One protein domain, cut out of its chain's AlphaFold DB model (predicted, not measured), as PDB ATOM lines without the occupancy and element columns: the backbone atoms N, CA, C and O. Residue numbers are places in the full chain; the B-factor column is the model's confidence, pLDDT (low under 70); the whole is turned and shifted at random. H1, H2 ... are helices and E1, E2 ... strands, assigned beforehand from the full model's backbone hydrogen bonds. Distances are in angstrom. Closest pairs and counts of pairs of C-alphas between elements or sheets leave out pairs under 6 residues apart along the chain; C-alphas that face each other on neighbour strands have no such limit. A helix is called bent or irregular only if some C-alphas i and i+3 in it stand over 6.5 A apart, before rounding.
ATOM      1  N   LEU A  20     190.647 100.559 187.238       90.06
ATOM      2  CA  LEU A  20     190.266 100.352 185.853       90.06
ATOM      3  C   LEU A  20     190.229 101.691 185.114       90.06
ATOM      4  O   LEU A  20     189.516 102.604 185.506       90.06
ATOM      5  N   VAL A  21     190.954 101.808 184.007       90.19
ATOM      6  CA  VAL A  21     190.899 102.972 183.117       90.19
ATOM      7  C   VAL A  21     190.275 102.562 181.790       90.19
ATOM      8  O   VAL A  21     190.934 101.950 180.942       90.19
ATOM      9  N   ILE A  22     189.003 102.912 181.595       86.44
ATOM     10  CA  ILE A  22     188.308 102.728 180.321       86.44
ATOM     11  C   ILE A  22     188.831 103.748 179.310       86.44
ATOM     12  O   ILE A  22     188.986 104.930 179.615       86.44
ATOM     13  N   GLY A  23     189.150 103.286 178.097       77.56
ATOM     14  CA  GLY A  23     189.764 104.151 177.089       77.56
ATOM     15  C   GLY A  23     191.196 104.554 177.454       77.56
ATOM     16  O   GLY A  23     191.666 105.613 177.039       77.56
ATOM     17  N   GLY A  24     191.912 103.716 178.216       78.69
ATOM     18  CA  GLY A  24     193.280 103.963 178.688       78.69
ATOM     19  C   GLY A  24     194.334 104.186 177.594       78.69
ATOM     20  O   GLY A  24     195.436 104.623 177.904       78.69
ATOM     21  N   THR A  25     194.020 103.936 176.321       78.25
ATOM     22  CA  THR A  25     194.885 104.252 175.168       78.25
ATOM     23  C   THR A  25     194.553 105.592 174.501       78.25
ATOM     24  O   THR A  25     195.299 106.048 173.639       78.25
ATOM     25  N   GLY A  26     193.455 106.241 174.895       73.06
ATOM     26  CA  GLY A  26     193.004 107.521 174.349       73.06
ATOM     27  C   GLY A  26     193.710 108.741 174.953       73.06
ATOM     28  O   GLY A  26     194.608 108.634 175.792       73.06
ATOM     29  N   THR A  27     193.267 109.936 174.549       72.31
ATOM     30  CA  THR A  27     193.885 111.235 174.887       72.31
ATOM     31  C   THR A  27     194.017 111.487 176.391       72.31
ATOM     32  O   THR A  27     195.076 111.935 176.855       72.31
ATOM     33  N   THR A  28     192.954 111.193 177.143       76.75
ATOM     34  CA  THR A  28     192.900 111.339 178.606       76.75
ATOM     35  C   THR A  28     193.394 110.068 179.290       76.75
ATOM     36  O   THR A  28     194.282 110.133 180.142       76.75
ATOM     37  N   GLY A  29     192.902 108.906 178.852       80.12
ATOM     38  CA  GLY A  29     193.213 107.614 179.457       80.12
ATOM     39  C   GLY A  29     194.712 107.322 179.545       80.12
ATOM     40  O   GLY A  29     195.189 106.993 180.629       80.12
ATOM     41  N   ARG A  30     195.499 107.561 178.479       85.00
ATOM     42  CA  ARG A  30     196.957 107.283 178.489       85.00
ATOM     43  C   ARG A  30     197.692 108.039 179.593       85.00
ATOM     44  O   ARG A  30     198.656 107.567 180.187       85.00
ATOM     45  N   ARG A  31     197.215 109.253 179.856       82.81
ATOM     46  CA  ARG A  31     197.784 110.214 180.792       82.81
ATOM     47  C   ARG A  31     197.372 109.903 182.232       82.81
ATOM     48  O   ARG A  31     198.194 110.099 183.132       82.81
ATOM     49  N   VAL A  32     196.149 109.411 182.439       86.56
ATOM     50  CA  VAL A  32     195.677 108.865 183.723       86.56
ATOM     51  C   VAL A  32     196.448 107.589 184.061       86.56
ATOM     52  O   VAL A  32     197.054 107.530 185.123       86.56
ATOM     53  N   VAL A  33     196.559 106.637 183.123       90.25
ATOM     54  CA  VAL A  33     197.359 105.405 183.287       90.25
ATOM     55  C   VAL A  33     198.797 105.729 183.691       90.25
ATOM     56  O   VAL A  33     199.294 105.186 184.675       90.25
ATOM     57  N   ALA A  34     199.463 106.634 182.965       88.50
ATOM     58  CA  ALA A  34     200.825 107.047 183.295       88.50
ATOM     59  C   ALA A  34     200.921 107.700 184.686       88.50
ATOM     60  O   ALA A  34     201.857 107.421 185.427       88.50
ATOM     61  N   GLY A  35     199.952 108.548 185.051       87.62
ATOM     62  CA  GLY A  35     199.929 109.238 186.345       87.62
ATOM     63  C   GLY A  35     199.714 108.304 187.538       87.62
ATOM     64  O   GLY A  35     200.377 108.480 188.560       87.62
ATOM     65  N   LEU A  36     198.835 107.309 187.387       89.69
ATOM     66  CA  LEU A  36     198.578 106.265 188.380       89.69
ATOM     67  C   LEU A  36     199.801 105.353 188.548       89.69
ATOM     68  O   LEU A  36     200.292 105.169 189.659       89.69
ATOM     69  N   ARG A  37     200.370 104.859 187.441       91.50
ATOM     70  CA  ARG A  37     201.570 104.005 187.477       91.50
ATOM     71  C   ARG A  37     202.766 104.701 188.124       91.50
ATOM     72  O   ARG A  37     203.476 104.077 188.902       91.50
ATOM     73  N   ALA A  38     202.962 105.993 187.854       89.12
ATOM     74  CA  ALA A  38     204.026 106.780 188.480       89.12
ATOM     75  C   ALA A  38     203.887 106.900 190.012       89.12
ATOM     76  O   ALA A  38     204.870 107.188 190.684       89.12
ATOM     77  N   ARG A  39     202.690 106.667 190.566       87.88
ATOM     78  CA  ARG A  39     202.404 106.647 192.010       87.88
ATOM     79  C   ARG A  39     202.427 105.233 192.609       87.88
ATOM     80  O   ARG A  39     201.986 105.049 193.734       87.88
ATOM     81  N   GLY A  40     202.892 104.229 191.860       88.12
ATOM     82  CA  GLY A  40     202.919 102.833 192.317       88.12
ATOM     83  C   GLY A  40     201.542 102.168 192.371       88.12
ATOM     84  O   GLY A  40     201.390 101.101 192.955       88.12
ATOM     85  N   VAL A  41     200.530 102.782 191.759       89.69
ATOM     86  CA  VAL A  41     199.155 102.291 191.795       89.69
ATOM     87  C   VAL A  41     198.929 101.262 190.683       89.69
ATOM     88  O   VAL A  41     199.254 101.514 189.520       89.69
ATOM     89  N   ALA A  42     198.349 100.108 191.026       91.19
ATOM     90  CA  ALA A  42     197.993  99.071 190.061       91.19
ATOM     91  C   ALA A  42     196.889  99.562 189.106       91.19
ATOM     92  O   ALA A  42     195.877 100.113 189.537       91.19
ATOM     93  N   VAL A  43     197.078  99.356 187.795       91.94
ATOM     94  CA  VAL A  43     196.155  99.839 186.754       91.94
ATOM     95  C   VAL A  43     195.794  98.730 185.775       91.94
ATOM     96  O   VAL A  43     196.676  98.147 185.139       91.94
ATOM     97  N   ARG A  44     194.492  98.530 185.569       92.62
ATOM     98  CA  ARG A  44     193.905  97.741 184.484       92.62
ATOM     99  C   ARG A  44     193.430  98.687 183.383       92.62
ATOM    100  O   ARG A  44     192.750  99.669 183.655       92.62
ATOM    101  N   VAL A  45     193.777  98.412 182.127       91.38
ATOM    102  CA  VAL A  45     193.311  99.211 180.982       91.38
ATOM    103  C   VAL A  45     192.154  98.492 180.302       91.38
ATOM    104  O   VAL A  45     192.338  97.390 179.795       91.38
ATOM    105  N   GLY A  46     190.984  99.129 180.258       88.12
ATOM    106  CA  GLY A  46     189.844  98.650 179.482       88.12
ATOM    107  C   GLY A  46     189.989  99.059 178.019       88.12
ATOM    108  O   GLY A  46     189.876 100.244 177.684       88.12
ATOM    109  N   SER A  47     190.253  98.090 177.145       85.81
ATOM    110  CA  SER A  47     190.314  98.281 175.696       85.81
ATOM    111  C   SER A  47     189.863  97.023 174.948       85.81
ATOM    112  O   SER A  47     189.874  95.921 175.496       85.81
ATOM    113  N   ARG A  48     189.505  97.176 173.666       83.69
ATOM    114  CA  ARG A  48     189.078  96.054 172.808       83.69
ATOM    115  C   ARG A  48     190.159  94.985 172.637       83.69
ATOM    116  O   ARG A  48     189.842  93.816 172.498       83.69
ATOM    117  N   SER A  49     191.424  95.399 172.649       82.62
ATOM    118  CA  SER A  49     192.592  94.522 172.538       82.62
ATOM    119  C   SER A  49     193.208  94.171 173.900       82.62
ATOM    120  O   SER A  49     194.334  93.682 173.948       82.62
ATOM    121  N   GLY A  50     192.539  94.518 175.004       81.19
ATOM    122  CA  GLY A  50     193.013  94.274 176.363       81.19
ATOM    123  C   GLY A  50     192.706  92.859 176.845       81.19
ATOM    124  O   GLY A  50     191.965  92.108 176.212       81.19
ATOM    125  N   THR A  51     193.263  92.498 177.999       82.50
ATOM    126  CA  THR A  51     192.937  91.248 178.694       82.50
ATOM    127  C   THR A  51     192.614  91.566 180.155       82.50
ATOM    128  O   THR A  51     193.515  91.989 180.885       82.50
ATOM    129  N   PRO A  52     191.351  91.404 180.594       87.44
ATOM    130  CA  PRO A  52     190.173  91.021 179.799       87.44
ATOM    131  C   PRO A  52     189.770  92.100 178.765       87.44
ATOM    132  O   PRO A  52     190.067  93.281 178.977       87.44
ATOM    133  N   PRO A  53     189.129  91.721 177.640       87.75
ATOM    134  CA  PRO A  53     188.696  92.679 176.626       87.75
ATOM    135  C   PRO A  53     187.552  93.549 177.153       87.75
ATOM    136  O   PRO A  53     186.756  93.109 177.977       87.75
ATOM    137  N   PHE A  54     187.447  94.775 176.642       85.56
ATOM    138  CA  PHE A  54     186.329  95.677 176.915       85.56
ATOM    139  C   PHE A  54     185.833  96.341 175.629       85.56
ATOM    140  O   PHE A  54     186.601  97.009 174.922       85.56
ATOM    141  N   ALA A  55     184.537  96.208 175.357       81.69
ATOM    142  CA  ALA A  55     183.850  96.879 174.264       81.69
ATOM    143  C   ALA A  55     182.523  97.488 174.743       81.69
ATOM    144  O   ALA A  55     181.647  96.800 175.259       81.69
ATOM    145  N   TRP A  56     182.344  98.790 174.504       76.00
ATOM    146  CA  TRP A  56     181.122  99.513 174.882       76.00
ATOM    147  C   TRP A  56     179.843  98.921 174.275       76.00
ATOM    148  O   TRP A  56     178.796  98.960 174.908       76.00
ATOM    149  N   HIS A  57     179.919  98.366 173.065       72.75
ATOM    150  CA  HIS A  57     178.757  97.806 172.367       72.75
ATOM    151  C   HIS A  57     178.501  96.327 172.680       72.75
ATOM    152  O   HIS A  57     177.495  95.785 172.233       72.75
ATOM    153  N   ASP A  58     179.377  95.682 173.453       75.06
ATOM    154  CA  ASP A  58     179.245  94.277 173.827       75.06
ATOM    155  C   ASP A  58     179.246  94.133 175.353       75.06
ATOM    156  O   ASP A  58     180.294  94.103 176.005       75.06
ATOM    157  N   ARG A  59     178.040  94.044 175.923       80.12
ATOM    158  CA  ARG A  59     177.827  93.937 177.374       80.12
ATOM    159  C   ARG A  59     178.429  92.671 177.977       80.12
ATOM    160  O   ARG A  59     178.766  92.688 179.156       80.12
ATOM    161  N   ALA A  60     178.623  91.611 177.189       84.31
ATOM    162  CA  ALA A  60     179.244  90.381 177.681       84.31
ATOM    163  C   ALA A  60     180.706  90.597 178.115       84.31
ATOM    164  O   ALA A  60     181.257  89.798 178.866       84.31
ATOM    165  N   THR A  61     181.336  91.696 177.680       83.94
ATOM    166  CA  THR A  61     182.723  92.038 178.037       83.94
ATOM    167  C   THR A  61     182.863  92.826 179.347       83.94
ATOM    168  O   THR A  61     183.979  93.051 179.814       83.94
ATOM    169  N   TRP A  62     181.762  93.277 179.957       86.44
ATOM    170  CA  TRP A  62     181.813  94.269 181.040       86.44
ATOM    171  C   TRP A  62     182.194  93.667 182.393       86.44
ATOM    172  O   TRP A  62     183.080  94.189 183.072       86.44
ATOM    173  N   ASP A  63     181.583  92.546 182.770       88.75
ATOM    174  CA  ASP A  63     181.789  91.948 184.094       88.75
ATOM    175  C   ASP A  63     183.250  91.549 184.310       88.75
ATOM    176  O   ASP A  63     183.836  91.811 185.364       88.75
ATOM    177  N   ALA A  64     183.883  90.994 183.272       87.00
ATOM    178  CA  ALA A  64     185.276  90.574 183.326       87.00
ATOM    179  C   ALA A  64     186.219  91.748 183.636       87.00
ATOM    180  O   ALA A  64     187.142  91.606 184.438       87.00
ATOM    181  N   VAL A  65     185.990  92.921 183.034       86.62
ATOM    182  CA  VAL A  65     186.858  94.085 183.253       86.62
ATOM    183  C   VAL A  65     186.611  94.756 184.609       86.62
ATOM    184  O   VAL A  65     187.561  95.273 185.207       86.62
ATOM    185  N   LEU A  66     185.373  94.709 185.113       86.69
ATOM    186  CA  LEU A  66     184.967  95.287 186.397       86.69
ATOM    187  C   LEU A  66     185.366  94.419 187.595       86.69
ATOM    188  O   LEU A  66     185.629  94.950 188.671       86.69
ATOM    189  N   THR A  67     185.454  93.101 187.414       87.44
ATOM    190  CA  THR A  67     185.743  92.154 188.501       87.44
ATOM    191  C   THR A  67     187.034  92.520 189.240       87.44
ATOM    192  O   THR A  67     188.117  92.616 188.649       87.44
ATOM    193  N   GLY A  68     186.917  92.746 190.551       83.31
ATOM    194  CA  GLY A  68     188.029  93.106 191.432       83.31
ATOM    195  C   GLY A  68     188.662  94.472 191.148       83.31
ATOM    196  O   GLY A  68     189.758  94.723 191.631       83.31
ATOM    197  N   ALA A  69     188.053  95.334 190.325       85.62
ATOM    198  CA  ALA A  69     188.513  96.711 190.171       85.62
ATOM    199  C   ALA A  69     188.057  97.546 191.373       85.62
ATOM    200  O   ALA A  69     186.882  97.507 191.735       85.62
ATOM    201  N   ARG A  70     188.963  98.338 191.951       85.25
ATOM    202  CA  ARG A  70     188.640  99.153 193.133       85.25
ATOM    203  C   ARG A  70     187.921 100.452 192.826       85.25
ATOM    204  O   ARG A  70     187.165 100.979 193.629       85.25
ATOM    205  N   ALA A  71     188.181 100.977 191.639       85.00
ATOM    206  CA  ALA A  71     187.549 102.170 191.110       85.00
ATOM    207  C   ALA A  71     187.786 102.252 189.604       85.00
ATOM    208  O   ALA A  71     188.688 101.606 189.055       85.00
ATOM    209  N   VAL A  72     186.958 103.051 188.932       84.19
ATOM    210  CA  VAL A  72     186.919 103.121 187.473       84.19
ATOM    211  C   VAL A  72     187.037 104.570 187.003       84.19
ATOM    212  O   VAL A  72     186.247 105.428 187.383       84.19
ATOM    213  N   HIS A  73     187.997 104.836 186.119       85.50
ATOM    214  CA  HIS A  73     188.014 106.024 185.276       85.50
ATOM    215  C   HIS A  73     187.226 105.747 183.998       85.50
ATOM    216  O   HIS A  73     187.596 104.869 183.211       85.50
ATOM    217  N   VAL A  74     186.185 106.542 183.768       78.81
ATOM    218  CA  VAL A  74     185.368 106.494 182.558       78.81
ATOM    219  C   VAL A  74     185.318 107.888 181.947       78.81
ATOM    220  O   VAL A  74     184.972 108.854 182.620       78.81
ATOM    221  N   VAL A  75     185.655 107.987 180.663       70.50
ATOM    222  CA  VAL A  75     185.299 109.139 179.825       70.50
ATOM    223  C   VAL A  75     184.292 108.606 178.817       70.50
ATOM    224  O   VAL A  75     184.691 107.815 177.953       70.50
ATOM    225  N   PRO A  76     183.000 108.932 178.955       58.38
ATOM    226  CA  PRO A  76     182.015 108.469 178.000       58.38
ATOM    227  C   PRO A  76     182.271 109.143 176.638       58.38
ATOM    228  O   PRO A  76     182.916 110.192 176.545       58.38
ATOM    229  N   LEU A  77     181.883 108.453 175.561       48.19
ATOM    230  CA  LEU A  77     182.222 108.819 174.177       48.19
ATOM    231  C   LEU A  77     181.632 110.186 173.763       48.19
ATOM    232  O   LEU A  77     182.101 110.812 172.812       48.19
ATOM    233  N   ASP A  78     180.627 110.649 174.497       53.06
ATOM    234  CA  ASP A  78     179.858 111.874 174.341       53.06
ATOM    235  C   ASP A  78     180.382 112.987 175.265       53.06
ATOM    236  O   ASP A  78     179.744 113.434 176.213       53.06
ATOM    237  N   GLY A  79     181.582 113.494 174.971       48.00
ATOM    238  CA  GLY A  79     182.027 114.727 175.611       48.00
ATOM    239  C   GLY A  79     183.502 115.066 175.476       48.00
ATOM    240  O   GLY A  79     184.310 114.701 176.323       48.00
ATOM    241  N   THR A  80     183.792 115.969 174.533       52.88
ATOM    242  CA  THR A  80     184.812 117.049 174.583       52.88
ATOM    243  C   THR A  80     186.300 116.749 174.318       52.88
ATOM    244  O   THR A  80     186.921 115.886 174.926       52.88
ATOM    245  N   MET A  81     186.905 117.566 173.434       47.00
ATOM    246  CA  MET A  81     188.236 117.322 172.853       47.00
ATOM    247  C   MET A  81     189.374 118.284 173.256       47.00
ATOM    248  O   MET A  81     190.514 117.875 173.075       47.00
ATOM    249  N   LEU A  82     189.167 119.500 173.797       48.47
ATOM    250  CA  LEU A  82     190.296 120.468 173.877       48.47
ATOM    251  C   LEU A  82     190.596 121.118 175.253       48.47
ATOM    252  O   LEU A  82     191.769 121.208 175.593       48.47
ATOM    253  N   THR A  83     189.623 121.472 176.106       46.41
ATOM    254  CA  THR A  83     189.918 122.125 177.420       46.41
ATOM    255  C   THR A  83     189.878 121.167 178.618       46.41
ATOM    256  O   THR A  83     190.697 121.243 179.534       46.41
ATOM    257  N   ARG A  84     188.946 120.211 178.603       53.75
ATOM    258  CA  ARG A  84     188.751 119.216 179.671       53.75
ATOM    259  C   ARG A  84     189.934 118.252 179.908       53.75
ATOM    260  O   ARG A  84     190.207 117.975 181.073       53.75
ATOM    261  N   PRO A  85     190.709 117.775 178.909       57.03
ATOM    262  CA  PRO A  85     191.623 116.644 179.119       57.03
ATOM    263  C   PRO A  85     192.713 116.839 180.182       57.03
ATOM    264  O   PRO A  85     193.123 115.867 180.812       57.03
ATOM    265  N   LEU A  86     193.203 118.064 180.407       56.16
ATOM    266  CA  LEU A  86     194.253 118.309 181.402       56.16
ATOM    267  C   LEU A  86     193.696 118.479 182.825       56.16
ATOM    268  O   LEU A  86     194.244 117.895 183.761       56.16
ATOM    269  N   LEU A  87     192.608 119.238 182.982       60.88
ATOM    270  CA  LEU A  87     191.933 119.418 184.273       60.88
ATOM    271  C   LEU A  87     191.333 118.091 184.745       60.88
ATOM    272  O   LEU A  87     191.639 117.641 185.847       60.88
ATOM    273  N   THR A  88     190.603 117.403 183.863       65.81
ATOM    274  CA  THR A  88     190.045 116.075 184.129       65.81
ATOM    275  C   THR A  88     191.135 115.059 184.441       65.81
ATOM    276  O   THR A  88     190.939 114.248 185.333       65.81
ATOM    277  N   ARG A  89     192.305 115.096 183.788       70.12
ATOM    278  CA  ARG A  89     193.410 114.185 184.135       70.12
ATOM    279  C   ARG A  89     193.899 114.405 185.562       70.12
ATOM    280  O   ARG A  89     194.040 113.431 186.290       70.12
ATOM    281  N   ALA A  90     194.245 115.641 185.927       71.12
ATOM    282  CA  ALA A  90     194.828 115.916 187.239       71.12
ATOM    283  C   ALA A  90     193.837 115.577 188.356       71.12
ATOM    284  O   ALA A  90     194.211 114.891 189.299       71.12
ATOM    285  N   VAL A  91     192.575 115.976 188.185       76.75
ATOM    286  CA  VAL A  91     191.500 115.646 189.122       76.75
ATOM    287  C   VAL A  91     191.223 114.151 189.153       76.75
ATOM    288  O   VAL A  91     191.118 113.602 190.235       76.75
ATOM    289  N   ALA A  92     191.160 113.465 188.009       78.81
ATOM    290  CA  ALA A  92     190.953 112.019 187.996       78.81
ATOM    291  C   ALA A  92     192.101 111.283 188.687       78.81
ATOM    292  O   ALA A  92     191.848 110.334 189.407       78.81
ATOM    293  N   VAL A  93     193.357 111.698 188.503       79.38
ATOM    294  CA  VAL A  93     194.469 111.085 189.242       79.38
ATOM    295  C   VAL A  93     194.313 111.344 190.739       79.38
ATOM    296  O   VAL A  93     194.319 110.375 191.477       79.38
ATOM    297  N   ALA A  94     194.103 112.591 191.176       80.00
ATOM    298  CA  ALA A  94     193.917 112.904 192.597       80.00
ATOM    299  C   ALA A  94     192.727 112.143 193.204       80.00
ATOM    300  O   ALA A  94     192.897 111.417 194.174       80.00
ATOM    301  N   ALA A  95     191.561 112.175 192.557       82.25
ATOM    302  CA  ALA A  95     190.362 111.474 193.004       82.25
ATOM    303  C   ALA A  95     190.534 109.950 193.102       82.25
ATOM    304  O   ALA A  95     189.842 109.299 193.877       82.25
ATOM    305  N   LEU A  96     191.446 109.383 192.310       80.69
ATOM    306  CA  LEU A  96     191.778 107.963 192.315       80.69
ATOM    307  C   LEU A  96     193.028 107.651 193.153       80.69
ATOM    308  O   LEU A  96     193.434 106.503 193.205       80.69
ATOM    309  N   THR A  97     193.722 108.608 193.762       81.50
ATOM    310  CA  THR A  97     194.956 108.290 194.515       81.50
ATOM    311  C   THR A  97     195.071 108.958 195.866       81.50
ATOM    312  O   THR A  97     195.961 108.595 196.625       81.50
ATOM    313  N   GLU A  98     194.224 109.938 196.149       82.56
ATOM    314  CA  GLU A  98     194.247 110.725 197.372       82.56
ATOM    315  C   GLU A  98     192.970 110.460 198.173       82.56
ATOM    316  O   GLU A  98     191.886 110.256 197.613       82.56
ATOM    317  N   ASP A  99     193.106 110.451 199.496       78.94
ATOM    318  CA  ASP A  99     191.979 110.259 200.401       78.94
ATOM    319  C   ASP A  99     190.995 111.436 200.317       78.94
ATOM    320  O   ASP A  99     191.361 112.579 200.050       78.94
ATOM    321  N   GLY A 100     189.718 111.168 200.596       80.19
ATOM    322  CA  GLY A 100     188.695 112.213 200.706       80.19
ATOM    323  C   GLY A 100     187.938 112.547 199.418       80.19
ATOM    324  O   GLY A 100     187.058 113.407 199.460       80.19
ATOM    325  N   HIS A 101     188.196 111.852 198.306       82.44
ATOM    326  CA  HIS A 101     187.407 111.971 197.068       82.44
ATOM    327  C   HIS A 101     186.393 110.834 196.864       82.44
ATOM    328  O   HIS A 101     185.513 110.934 196.007       82.44
ATOM    329  N   ALA A 102     186.476 109.769 197.666       80.06
ATOM    330  CA  ALA A 102     185.537 108.653 197.616       80.06
ATOM    331  C   ALA A 102     184.092 109.127 197.852       80.06
ATOM    332  O   ALA A 102     183.812 109.896 198.773       80.06
ATOM    333  N   GLY A 103     183.171 108.681 196.992       76.50
ATOM    334  CA  GLY A 103     181.753 109.047 197.058       76.50
ATOM    335  C   GLY A 103     181.436 110.504 196.701       76.50
ATOM    336  O   GLY A 103     180.291 110.924 196.867       76.50
ATOM    337  N   ARG A 104     182.410 111.287 196.217       81.56
ATOM    338  CA  ARG A 104     182.204 112.684 195.811       81.56
ATOM    339  C   ARG A 104     182.093 112.819 194.299       81.56
ATOM    340  O   ARG A 104     182.827 112.188 193.543       81.56
ATOM    341  N   VAL A 105     181.198 113.702 193.865       82.19
ATOM    342  CA  VAL A 105     181.101 114.144 192.472       82.19
ATOM    343  C   VAL A 105     181.779 115.504 192.367       82.19
ATOM    344  O   VAL A 105     181.387 116.441 193.055       82.19
ATOM    345  N   HIS A 106     182.796 115.605 191.511       82.38
ATOM    346  CA  HIS A 106     183.474 116.866 191.215       82.38
ATOM    347  C   HIS A 106     183.134 117.313 189.792       82.38
ATOM    348  O   HIS A 106     183.624 116.737 188.819       82.38
ATOM    349  N   GLU A 107     182.319 118.359 189.667       83.12
ATOM    350  CA  GLU A 107     182.110 119.049 188.392       83.12
ATOM    351  C   GLU A 107     183.315 119.937 188.080       83.12
ATOM    352  O   GLU A 107     183.810 120.646 188.956       83.12
ATOM    353  N   LEU A 108     183.827 119.865 186.846       83.94
ATOM    354  CA  LEU A 108     185.103 120.482 186.476       83.94
ATOM    355  C   LEU A 108     184.940 121.509 185.360       83.94
ATOM    356  O   LEU A 108     184.526 121.176 184.246       83.94
ATOM    357  N   SER A 109     185.409 122.727 185.620       85.00
ATOM    358  CA  SER A 109     185.481 123.816 184.649       85.00
ATOM    359  C   SER A 109     186.830 124.531 184.709       85.00
ATOM    360  O   SER A 109     187.590 124.417 185.674       85.00
ATOM    361  N   GLY A 110     187.120 125.300 183.658       86.06
ATOM    362  CA  GLY A 110     188.164 126.323 183.700       86.06
ATOM    363  C   GLY A 110     187.758 127.522 184.574       86.06
ATOM    364  O   GLY A 110     186.657 127.529 185.131       86.06
ATOM    365  N   PRO A 111     188.617 128.552 184.671       91.25
ATOM    366  CA  PRO A 111     188.328 129.769 185.436       91.25
ATOM    367  C   PRO A 111     187.307 130.703 184.760       91.25
ATOM    368  O   PRO A 111     186.806 131.622 185.400       91.25
ATOM    369  N   ARG A 112     187.000 130.491 183.476       91.06
ATOM    370  CA  ARG A 112     186.017 131.261 182.699       91.06
ATOM    371  C   ARG A 112     185.357 130.384 181.637       91.06
ATOM    372  O   ARG A 112     185.969 129.425 181.160       91.06
ATOM    373  N   ALA A 113     184.122 130.722 181.279       87.69
ATOM    374  CA  ALA A 113     183.426 130.122 180.149       87.69
ATOM    375  C   ALA A 113     183.940 130.744 178.845       87.69
ATOM    376  O   ALA A 113     184.287 131.924 178.820       87.69
ATOM    377  N   SER A 174     182.357 125.833 187.823       87.81
ATOM    378  CA  SER A 174     182.314 124.870 188.914       87.81
ATOM    379  C   SER A 174     183.565 125.007 189.791       87.81
ATOM    380  O   SER A 174     184.654 125.309 189.289       87.81
ATOM    381  N   PRO A 175     183.444 124.781 191.108       89.12
ATOM    382  CA  PRO A 175     184.573 124.830 192.031       89.12
ATOM    383  C   PRO A 175     185.400 123.536 192.042       89.12
ATOM    384  O   PRO A 175     186.440 123.502 192.700       89.12
ATOM    385  N   GLY A 176     184.987 122.480 191.329       88.00
ATOM    386  CA  GLY A 176     185.484 121.125 191.576       88.00
ATOM    387  C   GLY A 176     186.978 120.931 191.335       88.00
ATOM    388  O   GLY A 176     187.575 120.071 191.967       88.00
ATOM    389  N   VAL A 177     187.636 121.756 190.511       88.00
ATOM    390  CA  VAL A 177     189.110 121.719 190.410       88.00
ATOM    391  C   VAL A 177     189.773 122.190 191.707       88.00
ATOM    392  O   VAL A 177     190.736 121.569 192.155       88.00
ATOM    393  N   ARG A 178     189.255 123.255 192.326       89.88
ATOM    394  CA  ARG A 178     189.762 123.773 193.603       89.88
ATOM    395  C   ARG A 178     189.483 122.792 194.730       89.88
ATOM    396  O   ARG A 178     190.370 122.531 195.531       89.88
ATOM    397  N   GLU A 179     188.280 122.232 194.760       89.25
ATOM    398  CA  GLU A 179     187.886 121.236 195.760       89.25
ATOM    399  C   GLU A 179     188.693 119.944 195.635       89.25
ATOM    400  O   GLU A 179     189.057 119.357 196.648       89.25
ATOM    401  N   ALA A 180     188.986 119.511 194.407       86.81
ATOM    402  CA  ALA A 180     189.714 118.275 194.177       86.81
ATOM    403  C   ALA A 180     191.234 118.422 194.325       86.81
ATOM    404  O   ALA A 180     191.886 117.475 194.732       86.81
ATOM    405  N   LEU A 181     191.819 119.568 193.955       87.00
ATOM    406  CA  LEU A 181     193.281 119.726 193.857       87.00
ATOM    407  C   LEU A 181     193.871 120.804 194.773       87.00
ATOM    408  O   LEU A 181     195.075 121.049 194.706       87.00
ATOM    409  N   GLY A 182     193.050 121.526 195.538       88.38
ATOM    410  CA  GLY A 182     193.503 122.625 196.397       88.38
ATOM    411  C   GLY A 182     194.128 123.808 195.644       88.38
ATOM    412  O   GLY A 182     194.837 124.614 196.242       88.38
ATOM    413  N   ARG A 183     193.909 123.918 194.327       89.06
ATOM    414  CA  ARG A 183     194.487 124.967 193.471       89.06
ATOM    415  C   ARG A 183     193.502 125.454 192.417       89.06
ATOM    416  O   ARG A 183     192.603 124.720 192.015       89.06
ATOM    417  N   GLU A 184     193.721 126.668 191.921       90.88
ATOM    418  CA  GLU A 184     192.889 127.238 190.859       90.88
ATOM    419  C   GLU A 184     192.993 126.447 189.540       90.88
ATOM    420  O   GLU A 184     194.067 125.923 189.197       90.88
ATOM    421  N   PRO A 185     191.890 126.361 188.768       88.94
ATOM    422  CA  PRO A 185     191.915 125.759 187.449       88.94
ATOM    423  C   PRO A 185     192.802 126.560 186.501       88.94
ATOM    424  O   PRO A 185     192.872 127.788 186.521       88.94
ATOM    425  N   ARG A 186     193.479 125.834 185.617       87.81
ATOM    426  CA  ARG A 186     194.303 126.429 184.568       87.81
ATOM    427  C   ARG A 186     193.421 127.123 183.526       87.81
ATOM    428  O   ARG A 186     192.474 126.519 183.029       87.81
ATOM    429  N   ASP A 187     193.797 128.342 183.147       90.19
ATOM    430  CA  ASP A 187     193.166 129.063 182.038       90.19
ATOM    431  C   ASP A 187     193.469 128.429 180.667       90.19
ATOM    432  O   ASP A 187     194.548 127.866 180.444       90.19
ATOM    433  N   PHE A 188     192.531 128.556 179.726       88.50
ATOM    434  CA  PHE A 188     192.673 128.013 178.377       88.50
ATOM    435  C   PHE A 188     193.878 128.590 177.622       88.50
ATOM    436  O   PHE A 188     194.596 127.836 176.969       88.50
ATOM    437  N   ALA A 189     194.181 129.882 177.766       89.06
ATOM    438  CA  ALA A 189     195.320 130.504 177.092       89.06
ATOM    439  C   ALA A 189     196.656 129.904 177.567       89.06
ATOM    440  O   ALA A 189     197.579 129.685 176.783       89.06
ATOM    441  N   ALA A 190     196.756 129.588 178.863       89.31
ATOM    442  CA  ALA A 190     197.926 128.917 179.424       89.31
ATOM    443  C   ALA A 190     198.060 127.480 178.904       89.31
ATOM    444  O   ALA A 190     199.171 127.024 178.634       89.31
ATOM    445  N   PHE A 191     196.938 126.776 178.733       86.62
ATOM    446  CA  PHE A 191     196.923 125.476 178.070       86.62
ATOM    447  C   PHE A 191     197.367 125.576 176.604       86.62
ATOM    448  O   PHE A 191     198.253 124.825 176.209       86.62
ATOM    449  N   ALA A 192     196.812 126.506 175.825       88.38
ATOM    450  CA  ALA A 192     197.133 126.674 174.408       88.38
ATOM    451  C   ALA A 192     198.630 126.949 174.192       88.38
ATOM    452  O   ALA A 192     199.252 126.302 173.354       88.38
ATOM    453  N   ARG A 193     199.237 127.822 175.011       89.62
ATOM    454  CA  ARG A 193     200.691 128.077 174.996       89.62
ATOM    455  C   ARG A 193     201.514 126.820 175.246       89.62
ATOM    456  O   ARG A 193     202.472 126.564 174.526       89.62
ATOM    457  N   GLN A 194     201.141 126.034 176.256       85.31
ATOM    458  CA  GLN A 194     201.833 124.780 176.538       85.31
ATOM    459  C   GLN A 194     201.662 123.774 175.394       85.31
ATOM    460  O   GLN A 194     202.623 123.118 175.020       85.31
ATOM    461  N   ALA A 195     200.457 123.653 174.839       85.56
ATOM    462  CA  ALA A 195     200.184 122.730 173.747       85.56
ATOM    463  C   ALA A 195     201.016 123.072 172.500       85.56
ATOM    464  O   ALA A 195     201.606 122.168 171.919       85.56
ATOM    465  N   VAL A 196     201.148 124.355 172.147       86.81
ATOM    466  CA  VAL A 196     202.057 124.800 171.075       86.81
ATOM    467  C   VAL A 196     203.512 124.450 171.389       86.81
ATOM    468  O   VAL A 196     204.201 123.904 170.538       86.81
ATOM    469  N   ALA A 197     203.978 124.666 172.623       86.81
ATOM    470  CA  ALA A 197     205.335 124.274 173.022       86.81
ATOM    471  C   ALA A 197     205.580 122.747 172.964       86.81
ATOM    472  O   ALA A 197     206.722 122.312 172.837       86.81
ATOM    473  N   GLU A 198     204.523 121.934 173.051       85.06
ATOM    474  CA  GLU A 198     204.550 120.473 172.891       85.06
ATOM    475  C   GLU A 198     204.383 120.018 171.421       85.06
ATOM    476  O   GLU A 198     204.275 118.817 171.166       85.06
ATOM    477  N   GLY A 199     204.356 120.952 170.462       82.56
ATOM    478  CA  GLY A 199     204.229 120.687 169.024       82.56
ATOM    479  C   GLY A 199     202.794 120.479 168.533       82.56
ATOM    480  O   GLY A 199     202.556 119.918 167.462       82.56
TER     481      GLY A 199
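Overview. This is residues 20 to 113 and 174 to 199 of the 203 residues of an uncharacterized protein of Streptomyces sp. AZ1-7 (UniProt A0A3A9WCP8). A small wall of three short parallel strands, E2, E1 and E3, has H1 over one face and H2 over the other; on the side of H1 away from H2 the body goes on through H3, which packs on H1, to H4, which packs on H3. H5 lies at the far end from H2, and its residues 193 to 197 stick out with residues 198 and 199. The printed part has 120 residues, in the order E1, H1, E2, H2, E3, H3, H4, H5; the class is mostly helix, though named elements hold under half of the residues. It is compact, with a radius of gyration of the C-alphas of 15.1 A and spans of 42 by 34 by 27 A.

Along the chain. E1, residues 20 to 22, begins at C-alpha 20 (190.266, 100.352, 185.853). H1 is residues 29 to 37, 12.1 A long. E2 is residues 43 to 46, 9.7 A. H2, residues 59 to 66, 11.6 A, is irregular: C-alphas 60 and 63 are 7.1 A apart. E3 is residues 71 to 73. H3, residues 84 to 95, is 15.5 A long and begins at C-alpha 84 (188.751, 119.216, 179.671). H4 is residues 176 to 181, 8.2 A. H5, residues 188 to 197, 14.2 A, ends at C-alpha 197 (205.335, 124.274, 173.022).

Arrangement. The sheet runs E2, E1, E3. N 21 and O 44 are 2.8 A apart between E1 and E2; N 20 and O 71 are 2.9 A apart between E1 and E3. E1, H1, E2 form a strand-helix-strand unit, two parallel neighbour strands with a helix between, with a right-handed crossover; E2, H2, E3 form a split one, with E1 between its strands, also right-handed. H1 is on the sheet over E1, at a height of 8.2 A. H2 is on the opposite face, at a height of 11.0 A. H3 only grazes the sheet, with residues 89 to 95. H1 touches H3, closest at the C-alphas of Val 32 and Arg 89, 5.8 A, at a shallow tilt of 29 degrees, the same way; H3 touches H1 with residues 89 to 93 alone. H3 touches H4, closest at the C-alphas of Val 91 and Ala 180, 6.0 A, at a steep tilt of 56 degrees. H5 and H3 are only just apart, closest 8.3 A. In H1, H3, H4 and H5 every O i to N i+4 pair is within hydrogen-bond range; in H2 it is 1 of 4, beside 3 of 5 O i to N i+3 pairs.

Size, cuts and confidence. The C-alphas of Ala 60 and Arg 193, the two farthest apart, are 43.5 A from each other. Residues 114 to 173 are not printed; C-alphas 113 and 174 are 10.3 A apart across this cut. The link E2 to H2, 12 residues, is long. The mean pLDDT of the printed part is 81.2, and residues 76 to 88, of which 84 to 88 belong to H3, are under 70.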